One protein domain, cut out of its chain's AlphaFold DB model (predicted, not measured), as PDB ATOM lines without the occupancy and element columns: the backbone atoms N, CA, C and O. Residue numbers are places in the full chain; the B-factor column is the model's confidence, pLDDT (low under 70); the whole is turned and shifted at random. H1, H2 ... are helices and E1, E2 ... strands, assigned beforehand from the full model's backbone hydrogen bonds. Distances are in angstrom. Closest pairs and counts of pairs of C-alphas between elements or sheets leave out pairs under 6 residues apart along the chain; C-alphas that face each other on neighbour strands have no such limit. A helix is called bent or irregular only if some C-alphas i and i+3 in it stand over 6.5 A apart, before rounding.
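What this domain is: This is residues 545 to 637 of the 970 residues of the protein "Tnks2 protein" of Symbiodinium sp. CCMP2592 (UniProt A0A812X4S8). This is a loose, open ring: a larger lobe, with H2 and H5 touching and the small hairpin of E1 and E2 and the short helix H1 nearby, stands across an empty middle from a small lobe of H3 and H4. The two lobes are joined by two stretches of chain without named elements, residues 573 to 582 and residues 597 to 622, and of the second, residues 603 to 614 stick out free. The printed part has 93 residues with five named helices and two named strands in the order H1, E1, E2, H2, H3, H4, H5; the sheet has the order E1 - E2 and is antiparallel. Under half of the residues, 40, are in named elements, and by these the class is mostly helix. The whole is loose, with a radius of gyration of the C-alphas of 17.2 A and spans of 45 by 41 by 26 A.

Where its parts are: Begin with the sheet: E1 is residues 551 to 553, and E2 is residues 559 to 561. Just before them is H1, residues 545 to 549; find its first C-alpha, 545, at (-62.678, 12.070, -15.802). After E2 comes H2, residues 566 to 572, 10.2 A long; it is only just irregular, with C-alphas 568 and 571 6.7 A apart. Next are H3, residues 583 to 586, and H4, residues 589 to 596, which is 10.8 A long and begins at C-alpha 589 at (-19.754, 24.153, -2.187). The longest helix, H5, residues 623 to 632, runs 14.2 A to C-alpha 632 at (-45.212, 9.474, 2.600).

How they stand to each other: Look first at the hairpin of E1 and E2, antiparallel at 142 degrees between their directions. There N 552 and O 560 are 2.8 A apart, and N 560 and O 552 are also 2.8 A apart, both within hydrogen-bond range. H1 and H2 are close but not clearly touching; their closest C-alphas, those of Phe 547 and His 568, are 6.7 A apart. H2 and H5 touch, closest at the C-alphas of Trp 566 and Leu 626, 4.4 A apart. They run the same way at a steep tilt of 39 degrees. H3 and H4 touch, closest at the C-alphas of Thr 584 and Leu 592, 5.9 A apart. Among the pairs that are apart are H2 and H4, and H3 and H5. Every O i to N i+4 pair is within hydrogen-bond range in H1, H4 and H5; in H2 it is 1 of 3, beside 2 of 4 O i to N i+3 pairs, and H3 is too short for an i+4 pair.

The domain as a whole: The C-alphas of Ser 545 and Gly 589 are the two farthest apart, at 46.6 A. The printed part has no cut. The link from H4 to H5 is long, with 26 residues. The mean pLDDT of the printed part is 73.4; it is under 70 at residues 553 to 560, 575 to 580, 602 to 616 and 635 to 637.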
ATOM      1  N   SER A 545     -61.654  11.032 -15.641       77.00
ATOM      2  CA  SER A 545     -62.678  12.070 -15.802       77.00
ATOM      3  C   SER A 545     -62.461  13.241 -14.841       77.00
ATOM      4  O   SER A 545     -62.632  14.392 -15.248       77.00
ATOM      5  N   GLN A 546     -62.011  12.979 -13.611       75.44
ATOM      6  CA  GLN A 546     -61.634  14.013 -12.645       75.44
ATOM      7  C   GLN A 546     -60.324  14.701 -13.070       75.44
ATOM      8  O   GLN A 546     -60.260  15.927 -13.129       75.44
ATOM      9  N   PHE A 547     -59.314  13.929 -13.482       74.12
ATOM     10  CA  PHE A 547     -58.022  14.464 -13.938       74.12
ATOM     11  C   PHE A 547     -58.102  15.315 -15.218       74.12
ATOM     12  O   PHE A 547     -57.340  16.265 -15.387       74.12
ATOM     13  N   LEU A 548     -59.017  15.008 -16.141       76.19
ATOM     14  CA  LEU A 548     -59.199  15.819 -17.349       76.19
ATOM     15  C   LEU A 548     -59.945  17.135 -17.073       76.19
ATOM     16  O   LEU A 548     -59.700  18.116 -17.771       76.19
ATOM     17  N   GLN A 549     -60.785  17.205 -16.032       78.12
ATOM     18  CA  GLN A 549     -61.448  18.453 -15.612       78.12
ATOM     19  C   GLN A 549     -60.475  19.491 -15.032       78.12
ATOM     20  O   GLN A 549     -60.770  20.687 -15.048       78.12
ATOM     21  N   THR A 550     -59.309  19.065 -14.540       72.50
ATOM     22  CA  THR A 550     -58.285  19.958 -13.972       72.50
ATOM     23  C   THR A 550     -57.257  20.429 -15.007       72.50
ATOM     24  O   THR A 550     -56.388  21.246 -14.695       72.50
ATOM     25  N   ARG A 551     -57.382  20.000 -16.273       73.19
ATOM     26  CA  ARG A 551     -56.603  20.523 -17.406       73.19
ATOM     27  C   ARG A 551     -57.284  21.718 -18.071       73.19
ATOM     28  O   ARG A 551     -58.503  21.839 -18.126       73.19
ATOM     29  N   SER A 552     -56.463  22.603 -18.620       73.81
ATOM     30  CA  SER A 552     -56.871  23.758 -19.419       73.81
ATOM     31  C   SER A 552     -55.966  23.886 -20.644       73.81
ATOM     32  O   SER A 552     -54.816  23.455 -20.603       73.81
ATOM     33  N   VAL A 553     -56.464  24.461 -21.740       67.38
ATOM     34  CA  VAL A 553     -55.647  24.724 -22.936       67.38
ATOM     35  C   VAL A 553     -55.134  26.160 -22.869       67.38
ATOM     36  O   VAL A 553     -55.916  27.099 -22.718       67.38
ATOM     37  N   SER A 554     -53.819  26.339 -22.960       60.16
ATOM     38  CA  SER A 554     -53.186  27.657 -22.975       60.16
ATOM     39  C   SER A 554     -53.404  28.396 -24.302       60.16
ATOM     40  O   SER A 554     -53.735  27.805 -25.330       60.16
ATOM     41  N   TYR A 555     -53.093  29.696 -24.331       46.03
ATOM     42  CA  TYR A 555     -53.042  30.478 -25.576       46.03
ATOM     43  C   TYR A 555     -52.010  29.964 -26.608       46.03
ATOM     44  O   TYR A 555     -52.080  30.362 -27.770       46.03
ATOM     45  N   SER A 556     -51.061  29.099 -26.220       54.12
ATOM     46  CA  SER A 556     -50.143  28.399 -27.138       54.12
ATOM     47  C   SER A 556     -50.715  27.088 -27.703       54.12
ATOM     48  O   SER A 556     -50.092  26.498 -28.583       54.12
ATOM     49  N   GLY A 557     -51.885  26.637 -27.236       67.50
ATOM     50  CA  GLY A 557     -52.454  25.326 -27.565       67.50
ATOM     51  C   GLY A 557     -51.852  24.168 -26.760       67.50
ATOM     52  O   GLY A 557     -52.134  23.011 -27.056       67.50
ATOM     53  N   GLU A 558     -51.022  24.461 -25.758       62.38
ATOM     54  CA  GLU A 558     -50.448  23.463 -24.854       62.38
ATOM     55  C   GLU A 558     -51.455  23.149 -23.737       62.38
ATOM     56  O   GLU A 558     -52.036  24.059 -23.140       62.38
ATOM     57  N   GLU A 559     -51.665  21.869 -23.426       64.19
ATOM     58  CA  GLU A 559     -52.418  21.479 -22.231       64.19
ATOM     59  C   GLU A 559     -51.608  21.798 -20.970       64.19
ATOM     60  O   GLU A 559     -50.458  21.378 -20.829       64.19
ATOM     61  N   VAL A 560     -52.225  22.506 -20.025       66.56
ATOM     62  CA  VAL A 560     -51.635  22.862 -18.733       66.56
ATOM     63  C   VAL A 560     -52.602  22.469 -17.624       66.56
ATOM     64  O   VAL A 560     -53.792  22.796 -17.685       66.56
ATOM     65  N   ALA A 561     -52.099  21.794 -16.589       71.62
ATOM     66  CA  ALA A 561     -52.847  21.621 -15.349       71.62
ATOM     67  C   ALA A 561     -53.168  23.006 -14.771       71.62
ATOM     68  O   ALA A 561     -52.274  23.821 -14.541       71.62
ATOM     69  N   LYS A 562     -54.457  23.278 -14.582       77.38
ATOM     70  CA  LYS A 562     -54.969  24.526 -14.016       77.38
ATOM     71  C   LYS A 562     -54.671  24.607 -12.515       77.38
ATOM     72  O   LYS A 562     -54.447  25.696 -11.996       77.38
ATOM     73  N   TRP A 563     -54.628  23.444 -11.867       82.31
ATOM     74  CA  TRP A 563     -54.234  23.205 -10.481       82.31
ATOM     75  C   TRP A 563     -53.776  21.742 -10.319       82.31
ATOM     76  O   TRP A 563     -54.209  20.861 -11.068       82.31
ATOM     77  N   THR A 564     -52.876  21.482  -9.368       84.81
ATOM     78  CA  THR A 564     -52.294  20.156  -9.092       84.81
ATOM     79  C   THR A 564     -52.527  19.752  -7.638       84.81
ATOM     80  O   THR A 564     -51.914  20.346  -6.759       84.81
ATOM     81  N   SER A 565     -53.340  18.721  -7.401       90.88
ATOM     82  CA  SER A 565     -53.519  18.083  -6.089       90.88
ATOM     83  C   SER A 565     -52.631  16.838  -5.944       90.88
ATOM     84  O   SER A 565     -52.003  16.393  -6.913       90.88
ATOM     85  N   TRP A 566     -52.594  16.229  -4.751       91.94
ATOM     86  CA  TRP A 566     -51.860  14.974  -4.534       91.94
ATOM     87  C   TRP A 566     -52.359  13.830  -5.425       91.94
ATOM     88  O   TRP A 566     -51.545  13.103  -5.994       91.94
ATOM     89  N   ASP A 567     -53.671  13.712  -5.635       86.94
ATOM     90  CA  ASP A 567     -54.270  12.646  -6.450       86.94
ATOM     91  C   ASP A 567     -53.891  12.724  -7.939       86.94
ATOM     92  O   ASP A 567     -53.948  11.718  -8.646       86.94
ATOM     93  N   HIS A 568     -53.439  13.884  -8.429       85.69
ATOM     94  CA  HIS A 568     -52.858  14.009  -9.771       85.69
ATOM     95  C   HIS A 568     -51.406  13.508  -9.850       85.69
ATOM     96  O   HIS A 568     -50.937  13.160 -10.934       85.69
ATOM     97  N   VAL A 569     -50.676  13.516  -8.729       86.50
ATOM     98  CA  VAL A 569     -49.233  13.222  -8.659       86.50
ATOM     99  C   VAL A 569     -48.978  11.788  -8.208       86.50
ATOM    100  O   VAL A 569     -48.219  11.071  -8.859       86.50
ATOM    101  N   LYS A 570     -49.656  11.343  -7.144       87.31
ATOM    102  CA  LYS A 570     -49.535  10.008  -6.546       87.31
ATOM    103  C   LYS A 570     -49.542   8.867  -7.579       87.31
ATOM    104  O   LYS A 570     -48.654   8.022  -7.497       87.31
ATOM    105  N   PRO A 571     -50.434   8.822  -8.594       80.69
ATOM    106  CA  PRO A 571     -50.472   7.719  -9.562       80.69
ATOM    107  C   PRO A 571     -49.332   7.750 -10.594       80.69
ATOM    108  O   PRO A 571     -49.110   6.756 -11.280       80.69
ATOM    109  N   ALA A 572     -48.623   8.875 -10.723       78.94
ATOM    110  CA  ALA A 572     -47.455   9.021 -11.592       78.94
ATOM    111  C   ALA A 572     -46.127   8.699 -10.874       78.94
ATOM    112  O   ALA A 572     -45.095   8.563 -11.536       78.94
ATOM    113  N   LEU A 573     -46.140   8.569  -9.544       79.25
ATOM    114  CA  LEU A 573     -44.974   8.195  -8.744       79.25
ATOM    115  C   LEU A 573     -44.787   6.664  -8.734       79.25
ATOM    116  O   LEU A 573     -45.737   5.930  -8.435       79.25
ATOM    117  N   PRO A 574     -43.583   6.139  -9.039       74.38
ATOM    118  CA  PRO A 574     -43.349   4.701  -9.128       74.38
ATOM    119  C   PRO A 574     -43.277   4.073  -7.728       74.38
ATOM    120  O   PRO A 574     -42.238   4.080  -7.065       74.38
ATOM    121  N   HIS A 575     -44.408   3.531  -7.272       66.69
ATOM    122  CA  HIS A 575     -44.573   2.962  -5.935       66.69
ATOM    123  C   HIS A 575     -43.499   1.895  -5.652       66.69
ATOM    124  O   HIS A 575     -43.308   0.973  -6.440       66.69
ATOM    125  N   GLY A 576     -42.782   2.028  -4.530       64.88
ATOM    126  CA  GLY A 576     -41.732   1.088  -4.108       64.88
ATOM    127  C   GLY A 576     -40.385   1.193  -4.841       64.88
ATOM    128  O   GLY A 576     -39.426   0.573  -4.394       64.88
ATOM    129  N   ALA A 577     -40.275   1.990  -5.912       60.78
ATOM    130  CA  ALA A 577     -39.036   2.155  -6.690       60.78
ATOM    131  C   ALA A 577     -38.373   3.542  -6.536       60.78
ATOM    132  O   ALA A 577     -37.355   3.819  -7.176       60.78
ATOM    133  N   ILE A 578     -38.919   4.418  -5.684       64.62
ATOM    134  CA  ILE A 578     -38.305   5.703  -5.321       64.62
ATOM    135  C   ILE A 578     -37.186   5.453  -4.303       64.62
ATOM    136  O   ILE A 578     -37.427   5.198  -3.125       64.62
ATOM    137  N   GLY A 579     -35.937   5.533  -4.764       66.12
ATOM    138  CA  GLY A 579     -34.768   5.543  -3.888       66.12
ATOM    139  C   GLY A 579     -34.536   6.936  -3.305       66.12
ATOM    140  O   GLY A 579     -33.997   7.800  -3.996       66.12
ATOM    141  N   SER A 580     -34.911   7.151  -2.042       64.00
ATOM    142  CA  SER A 580     -34.633   8.414  -1.346       64.00
ATOM    143  C   SER A 580     -33.125   8.596  -1.131       64.00
ATOM    144  O   SER A 580     -32.441   7.691  -0.647       64.00
ATOM    145  N   ALA A 581     -32.596   9.764  -1.498       72.06
ATOM    146  CA  ALA A 581     -31.171  10.073  -1.422       72.06
ATOM    147  C   ALA A 581     -30.970  11.484  -0.852       72.06
ATOM    148  O   ALA A 581     -31.518  12.460  -1.367       72.06
ATOM    149  N   ARG A 582     -30.178  11.615   0.219       74.69
ATOM    150  CA  ARG A 582     -29.970  12.902   0.897       74.69
ATOM    151  C   ARG A 582     -29.230  13.869  -0.028       74.69
ATOM    152  O   ARG A 582     -28.085  13.630  -0.404       74.69
ATOM    153  N   ALA A 583     -29.847  15.006  -0.360       73.81
ATOM    154  CA  ALA A 583     -29.246  16.006  -1.251       73.81
ATOM    155  C   ALA A 583     -27.884  16.534  -0.741       73.81
ATOM    156  O   ALA A 583     -27.026  16.916  -1.538       73.81
ATOM    157  N   THR A 584     -27.656  16.498   0.577       82.62
ATOM    158  CA  THR A 584     -26.380  16.821   1.243       82.62
ATOM    159  C   THR A 584     -25.206  15.931   0.852       82.62
ATOM    160  O   THR A 584     -24.062  16.321   1.078       82.62
ATOM    161  N   ASP A 585     -25.469  14.752   0.297       81.56
ATOM    162  CA  ASP A 585     -24.451  13.727   0.057       81.56
ATOM    163  C   ASP A 585     -23.905  13.833  -1.383       81.56
ATOM    164  O   ASP A 585     -22.819  13.343  -1.691       81.56
ATOM    165  N   PHE A 586     -24.632  14.556  -2.245       81.06
ATOM    166  CA  PHE A 586     -24.290  14.835  -3.644       81.06
ATOM    167  C   PHE A 586     -23.964  16.316  -3.894       81.06
ATOM    168  O   PHE A 586     -23.218  16.640  -4.821       81.06
ATOM    169  N   ALA A 587     -24.507  17.233  -3.086       83.38
ATOM    170  CA  ALA A 587     -24.232  18.661  -3.201       83.38
ATOM    171  C   ALA A 587     -22.807  19.022  -2.751       83.38
ATOM    172  O   ALA A 587     -22.251  18.442  -1.822       83.38
ATOM    173  N   GLN A 588     -22.227  20.051  -3.377       84.12
ATOM    174  CA  GLN A 588     -20.907  20.584  -3.024       84.12
ATOM    175  C   GLN A 588     -20.912  22.119  -2.997       84.12
ATOM    176  O   GLN A 588     -21.754  22.775  -3.619       84.12
ATOM    177  N   GLY A 589     -19.955  22.703  -2.269       90.69
ATOM    178  CA  GLY A 589     -19.754  24.153  -2.187       90.69
ATOM    179  C   GLY A 589     -20.999  24.911  -1.714       90.69
ATOM    180  O   GLY A 589     -21.648  24.520  -0.748       90.69
ATOM    181  N   VAL A 590     -21.352  25.994  -2.414       78.44
ATOM    182  CA  VAL A 590     -22.472  26.883  -2.043       78.44
ATOM    183  C   VAL A 590     -23.815  26.143  -1.961       78.44
ATOM    184  O   VAL A 590     -24.641  26.493  -1.125       78.44
ATOM    185  N   VAL A 591     -24.033  25.100  -2.771       74.94
ATOM    186  CA  VAL A 591     -25.280  24.311  -2.731       74.94
ATOM    187  C   VAL A 591     -25.334  23.428  -1.482       74.94
ATOM    188  O   VAL A 591     -26.393  23.300  -0.875       74.94
ATOM    189  N   LEU A 592     -24.196  22.872  -1.055       89.62
ATOM    190  CA  LEU A 592     -24.109  22.109   0.192       89.62
ATOM    191  C   LEU A 592     -24.299  23.006   1.419       89.62
ATOM    192  O   LEU A 592     -24.968  22.605   2.365       89.62
ATOM    193  N   ASN A 593     -23.747  24.221   1.387       81.75
ATOM    194  CA  ASN A 593     -23.943  25.198   2.455       81.75
ATOM    195  C   ASN A 593     -25.418  25.616   2.543       81.75
ATOM    196  O   ASN A 593     -25.998  25.493   3.612       81.75
ATOM    197  N   LEU A 594     -26.054  25.974   1.420       80.69
ATOM    198  CA  LEU A 594     -27.491  26.278   1.338       80.69
ATOM    199  C   LEU A 594     -28.388  25.147   1.878       80.69
ATOM    200  O   LEU A 594     -29.411  25.429   2.491       80.69
ATOM    201  N   LEU A 595     -28.009  23.884   1.657       78.12
ATOM    202  CA  LEU A 595     -28.740  22.708   2.149       78.12
ATOM    203  C   LEU A 595     -28.499  22.381   3.632       78.12
ATOM    204  O   LEU A 595     -29.290  21.643   4.210       78.12
ATOM    205  N   ARG A 596     -27.412  22.875   4.238       87.06
ATOM    206  CA  ARG A 596     -27.068  22.629   5.655       87.06
ATOM    207  C   ARG A 596     -27.414  23.799   6.569       87.06
ATOM    208  O   ARG A 596     -27.764  23.582   7.720       87.06
ATOM    209  N   ASP A 597     -27.302  25.016   6.053       86.31
ATOM    210  CA  ASP A 597     -27.683  26.261   6.707       86.31
ATOM    211  C   ASP A 597     -28.224  27.233   5.638       86.31
ATOM    212  O   ASP A 597     -27.454  27.948   4.985       86.31
ATOM    213  N   PRO A 598     -29.549  27.256   5.397       78.12
ATOM    214  CA  PRO A 598     -30.145  28.191   4.449       78.12
ATOM    215  C   PRO A 598     -30.131  29.635   4.973       78.12
ATOM    216  O   PRO A 598     -30.140  30.572   4.174       78.12
ATOM    217  N   SER A 599     -30.069  29.833   6.293       78.75
ATOM    218  CA  SER A 599     -30.207  31.122   6.991       78.75
ATOM    219  C   SER A 599     -29.334  32.261   6.427       78.75
ATOM    220  O   SER A 599     -29.892  33.310   6.100       78.75
ATOM    221  N   PRO A 600     -28.003  32.108   6.233       76.62
ATOM    222  CA  PRO A 600     -27.141  33.149   5.658       76.62
ATOM    223  C   PRO A 600     -27.345  33.365   4.149       76.62
ATOM    224  O   PRO A 600     -26.760  34.286   3.574       76.62
ATOM    225  N   HIS A 601     -28.137  32.520   3.485       73.62
ATOM    226  CA  HIS A 601     -28.429  32.614   2.057       73.62
ATOM    227  C   HIS A 601     -29.805  33.227   1.755       73.62
ATOM    228  O   HIS A 601     -29.986  33.735   0.642       73.62
ATOM    229  N   VAL A 602     -30.727  33.258   2.728       69.81
ATOM    230  CA  VAL A 602     -32.021  33.947   2.604       69.81
ATOM    231  C   VAL A 602     -31.830  35.465   2.617       69.81
ATOM    232  O   VAL A 602     -31.245  36.042   3.533       69.81
ATOM    233  N   PHE A 603     -32.341  36.146   1.588       61.00
ATOM    234  CA  PHE A 603     -32.223  37.602   1.482       61.00
ATOM    235  C   PHE A 603     -33.151  38.328   2.468       61.00
ATOM    236  O   PHE A 603     -34.371  38.363   2.286       61.00
ATOM    237  N   GLY A 604     -32.563  39.021   3.447       65.19
ATOM    238  CA  GLY A 604     -33.280  40.015   4.249       65.19
ATOM    239  C   GLY A 604     -33.989  41.046   3.356       65.19
ATOM    240  O   GLY A 604     -33.402  41.562   2.402       65.19
ATOM    241  N   GLY A 605     -35.264  41.321   3.651       60.56
ATOM    242  CA  GLY A 605     -36.119  42.219   2.858       60.56
ATOM    243  C   GLY A 605     -36.982  41.542   1.780       60.56
ATOM    244  O   GLY A 605     -37.516  42.234   0.917       60.56
ATOM    245  N   TRP A 606     -37.156  40.213   1.800       49.59
ATOM    246  CA  TRP A 606     -37.980  39.491   0.807       49.59
ATOM    247  C   TRP A 606     -39.431  40.009   0.712       49.59
ATOM    248  O   TRP A 606     -39.973  40.099  -0.387       49.59
ATOM    249  N   LYS A 607     -40.016  40.475   1.831       53.44
ATOM    250  CA  LYS A 607     -41.364  41.089   1.901       53.44
ATOM    251  C   LYS A 607     -41.560  42.311   0.980       53.44
ATOM    252  O   LYS A 607     -42.698  42.686   0.723       53.44
ATOM    253  N   GLU A 608     -40.483  42.925   0.489       62.06
ATOM    254  CA  GLU A 608     -40.513  44.126  -0.359       62.06
ATOM    255  C   GLU A 608     -40.253  43.833  -1.851       62.06
ATOM    256  O   GLU A 608     -40.305  44.744  -2.679       62.06
ATOM    257  N   LYS A 609     -39.946  42.581  -2.228       48.69
ATOM    258  CA  LYS A 609     -39.536  42.223  -3.597       48.69
ATOM    259  C   LYS A 609     -40.532  41.282  -4.265       48.69
ATOM    260  O   LYS A 609     -40.698  40.136  -3.865       48.69
ATOM    261  N   HIS A 610     -41.138  41.754  -5.352       53.19
ATOM    262  CA  HIS A 610     -42.083  40.984  -6.157       53.19
ATOM    263  C   HIS A 610     -41.387  39.808  -6.870       53.19
ATOM    264  O   HIS A 610     -40.773  39.967  -7.927       53.19
ATOM    265  N   VAL A 611     -41.513  38.608  -6.302       49.12
ATOM    266  CA  VAL A 611     -41.127  37.340  -6.942       49.12
ATOM    267  C   VAL A 611     -42.132  37.007  -8.058       49.12
ATOM    268  O   VAL A 611     -43.284  37.440  -8.014       49.12
ATOM    269  N   LYS A 612     -41.710  36.284  -9.103       42.25
ATOM    270  CA  LYS A 612     -42.606  35.794 -10.168       42.25
ATOM    271  C   LYS A 612     -43.194  34.448  -9.738       42.25
ATOM    272  O   LYS A 612     -42.437  33.618  -9.244       42.25
ATOM    273  N   SER A 613     -44.494  34.223  -9.937       43.31
ATOM    274  CA  SER A 613     -45.120  32.945  -9.577       43.31
ATOM    275  C   SER A 613     -44.534  31.763 -10.355       43.31
ATOM    276  O   SER A 613     -44.007  31.896 -11.466       43.31
ATOM    277  N   SER A 614     -44.667  30.590  -9.743       49.19
ATOM    278  CA  SER A 614     -44.477  29.290 -10.379       49.19
ATOM    279  C   SER A 614     -45.409  29.093 -11.590       49.19
ATOM    280  O   SER A 614     -46.455  29.732 -11.708       49.19
ATOM    281  N   ARG A 615     -45.035  28.173 -12.493       54.22
ATOM    282  CA  ARG A 615     -45.907  27.684 -13.582       54.22
ATOM    283  C   ARG A 615     -46.887  26.594 -13.139       54.22
ATOM    284  O   ARG A 615     -47.854  26.351 -13.850       54.22
ATOM    285  N   VAL A 616     -46.616  25.924 -12.021       62.09
ATOM    286  CA  VAL A 616     -47.509  24.928 -11.425       62.09
ATOM    287  C   VAL A 616     -48.279  25.622 -10.314       62.09
ATOM    288  O   VAL A 616     -47.667  26.113  -9.364       62.09
ATOM    289  N   MET A 617     -49.601  25.677 -10.455       78.75
ATOM    290  CA  MET A 617     -50.493  26.097  -9.380       78.75
ATOM    291  C   MET A 617     -50.981  24.863  -8.617       78.75
ATOM    292  O   MET A 617     -51.193  23.796  -9.199       78.75
ATOM    293  N   VAL A 618     -51.140  25.042  -7.317       84.06
ATOM    294  CA  VAL A 618     -51.706  24.117  -6.330       84.06
ATOM    295  C   VAL A 618     -52.724  24.979  -5.584       84.06
ATOM    296  O   VAL A 618     -52.423  26.152  -5.346       84.06
ATOM    297  N   GLU A 619     -53.927  24.481  -5.299       83.94
ATOM    298  CA  GLU A 619     -54.864  25.262  -4.481       83.94
ATOM    299  C   GLU A 619     -54.382  25.255  -3.019       83.94
ATOM    300  O   GLU A 619     -53.759  24.289  -2.578       83.94
ATOM    301  N   ASP A 620     -54.608  26.336  -2.265       81.75
ATOM    302  CA  ASP A 620     -54.031  26.472  -0.915       81.75
ATOM    303  C   ASP A 620     -54.501  25.338   0.030       81.75
ATOM    304  O   ASP A 620     -53.744  24.904   0.897       81.75
ATOM    305  N   ASP A 621     -55.707  24.802  -0.202       86.81
ATOM    306  CA  ASP A 621     -56.268  23.643   0.505       86.81
ATOM    307  C   ASP A 621     -55.612  22.304   0.074       86.81
ATOM    308  O   ASP A 621     -55.311  21.464   0.923       86.81
ATOM    309  N   ASP A 622     -55.309  22.120  -1.223       85.19
ATOM    310  CA  ASP A 622     -54.623  20.929  -1.778       85.19
ATOM    311  C   ASP A 622     -53.171  20.791  -1.273       85.19
ATOM    312  O   ASP A 622     -52.594  19.697  -1.268       85.19
ATOM    313  N   TRP A 623     -52.544  21.908  -0.888       85.12
ATOM    314  CA  TRP A 623     -51.120  21.969  -0.553       85.12
ATOM    315  C   TRP A 623     -50.730  21.038   0.600       85.12
ATOM    316  O   TRP A 623     -49.677  20.396   0.549       85.12
ATOM    317  N   GLY A 624     -51.575  20.945   1.630       87.25
ATOM    318  CA  GLY A 624     -51.322  20.101   2.798       87.25
ATOM    319  C   GLY A 624     -51.234  18.615   2.442       87.25
ATOM    320  O   GLY A 624     -50.385  17.902   2.977       87.25
ATOM    321  N   ASP A 625     -52.053  18.157   1.497       88.12
ATOM    322  CA  ASP A 625     -52.054  16.765   1.039       88.12
ATOM    323  C   ASP A 625     -50.949  16.494   0.022       88.12
ATOM    324  O   ASP A 625     -50.291  15.457   0.100       88.12
ATOM    325  N   LEU A 626     -50.652  17.453  -0.861       88.50
ATOM    326  CA  LEU A 626     -49.506  17.375  -1.768       88.50
ATOM    327  C   LEU A 626     -48.179  17.258  -0.990       88.50
ATOM    328  O   LEU A 626     -47.339  16.418  -1.315       88.50
ATOM    329  N   ALA A 627     -47.997  18.066   0.059       84.12
ATOM    330  CA  ALA A 627     -46.795  18.053   0.893       84.12
ATOM    331  C   ALA A 627     -46.689  16.788   1.763       84.12
ATOM    332  O   ALA A 627     -45.614  16.188   1.828       84.12
ATOM    333  N   ARG A 628     -47.791  16.350   2.399       85.56
ATOM    334  CA  ARG A 628     -47.835  15.076   3.144       85.56
ATOM    335  C   ARG A 628     -47.527  13.890   2.237       85.56
ATOM    336  O   ARG A 628     -46.699  13.057   2.591       85.56
ATOM    337  N   GLY A 629     -48.105  13.872   1.041       87.69
ATOM    338  CA  GLY A 629     -47.885  12.846   0.036       87.69
ATOM    339  C   GLY A 629     -46.420  12.632  -0.339       87.69
ATOM    340  O   GLY A 629     -45.926  11.505  -0.305       87.69
ATOM    341  N   PHE A 630     -45.684  13.708  -0.630       84.06
ATOM    342  CA  PHE A 630     -44.249  13.604  -0.919       84.06
ATOM    343  C   PHE A 630     -43.411  13.140   0.292       84.06
ATOM    344  O   PHE A 630     -42.367  12.519   0.097       84.06
ATOM    345  N   ILE A 631     -43.852  13.384   1.534       81.19
ATOM    346  CA  ILE A 631     -43.220  12.796   2.733       81.19
ATOM    347  C   ILE A 631     -43.531  11.292   2.816       81.19
ATOM    348  O   ILE A 631     -42.621  10.494   3.028       81.19
ATOM    349  N   GLU A 632     -44.784  10.884   2.593       82.81
ATOM    350  CA  GLU A 632     -45.212   9.474   2.600       82.81
ATOM    351  C   GLU A 632     -44.527   8.632   1.509       82.81
ATOM    352  O   GLU A 632     -44.193   7.472   1.746       82.81
ATOM    353  N   CYS A 633     -44.259   9.211   0.333       77.69
ATOM    354  CA  CYS A 633     -43.491   8.566  -0.738       77.69
ATOM    355  C   CYS A 633     -41.963   8.590  -0.529       77.69
ATOM    356  O   CYS A 633     -41.242   7.972  -1.312       77.69
ATOM    357  N   GLY A 634     -41.453   9.269   0.504       72.31
ATOM    358  CA  GLY A 634     -40.017   9.369   0.792       72.31
ATOM    359  C   GLY A 634     -39.236  10.356  -0.089       72.31
ATOM    360  O   GLY A 634     -38.009  10.423   0.023       72.31
ATOM    361  N   ASP A 635     -39.919  11.142  -0.928       61.81
ATOM    362  CA  ASP A 635     -39.334  12.232  -1.724       61.81
ATOM    363  C   ASP A 635     -38.925  13.436  -0.849       61.81
ATOM    364  O   ASP A 635     -38.019  14.194  -1.200       61.81
ATOM    365  N   LEU A 636     -39.568  13.609   0.314       59.88
ATOM    366  CA  LEU A 636     -39.214  14.603   1.329       59.88
ATOM    367  C   LEU A 636     -38.737  13.932   2.625       59.88
ATOM    368  O   LEU A 636     -39.384  13.031   3.154       59.88
ATOM    369  N   SER A 637     -37.613  14.417   3.168       57.97
ATOM    370  CA  SER A 637     -37.068  13.949   4.453       57.97
ATOM    371  C   SER A 637     -38.070  14.170   5.591       57.97
ATOM    372  O   SER A 637     -38.697  15.226   5.676       57.97
TER     373      SER A 637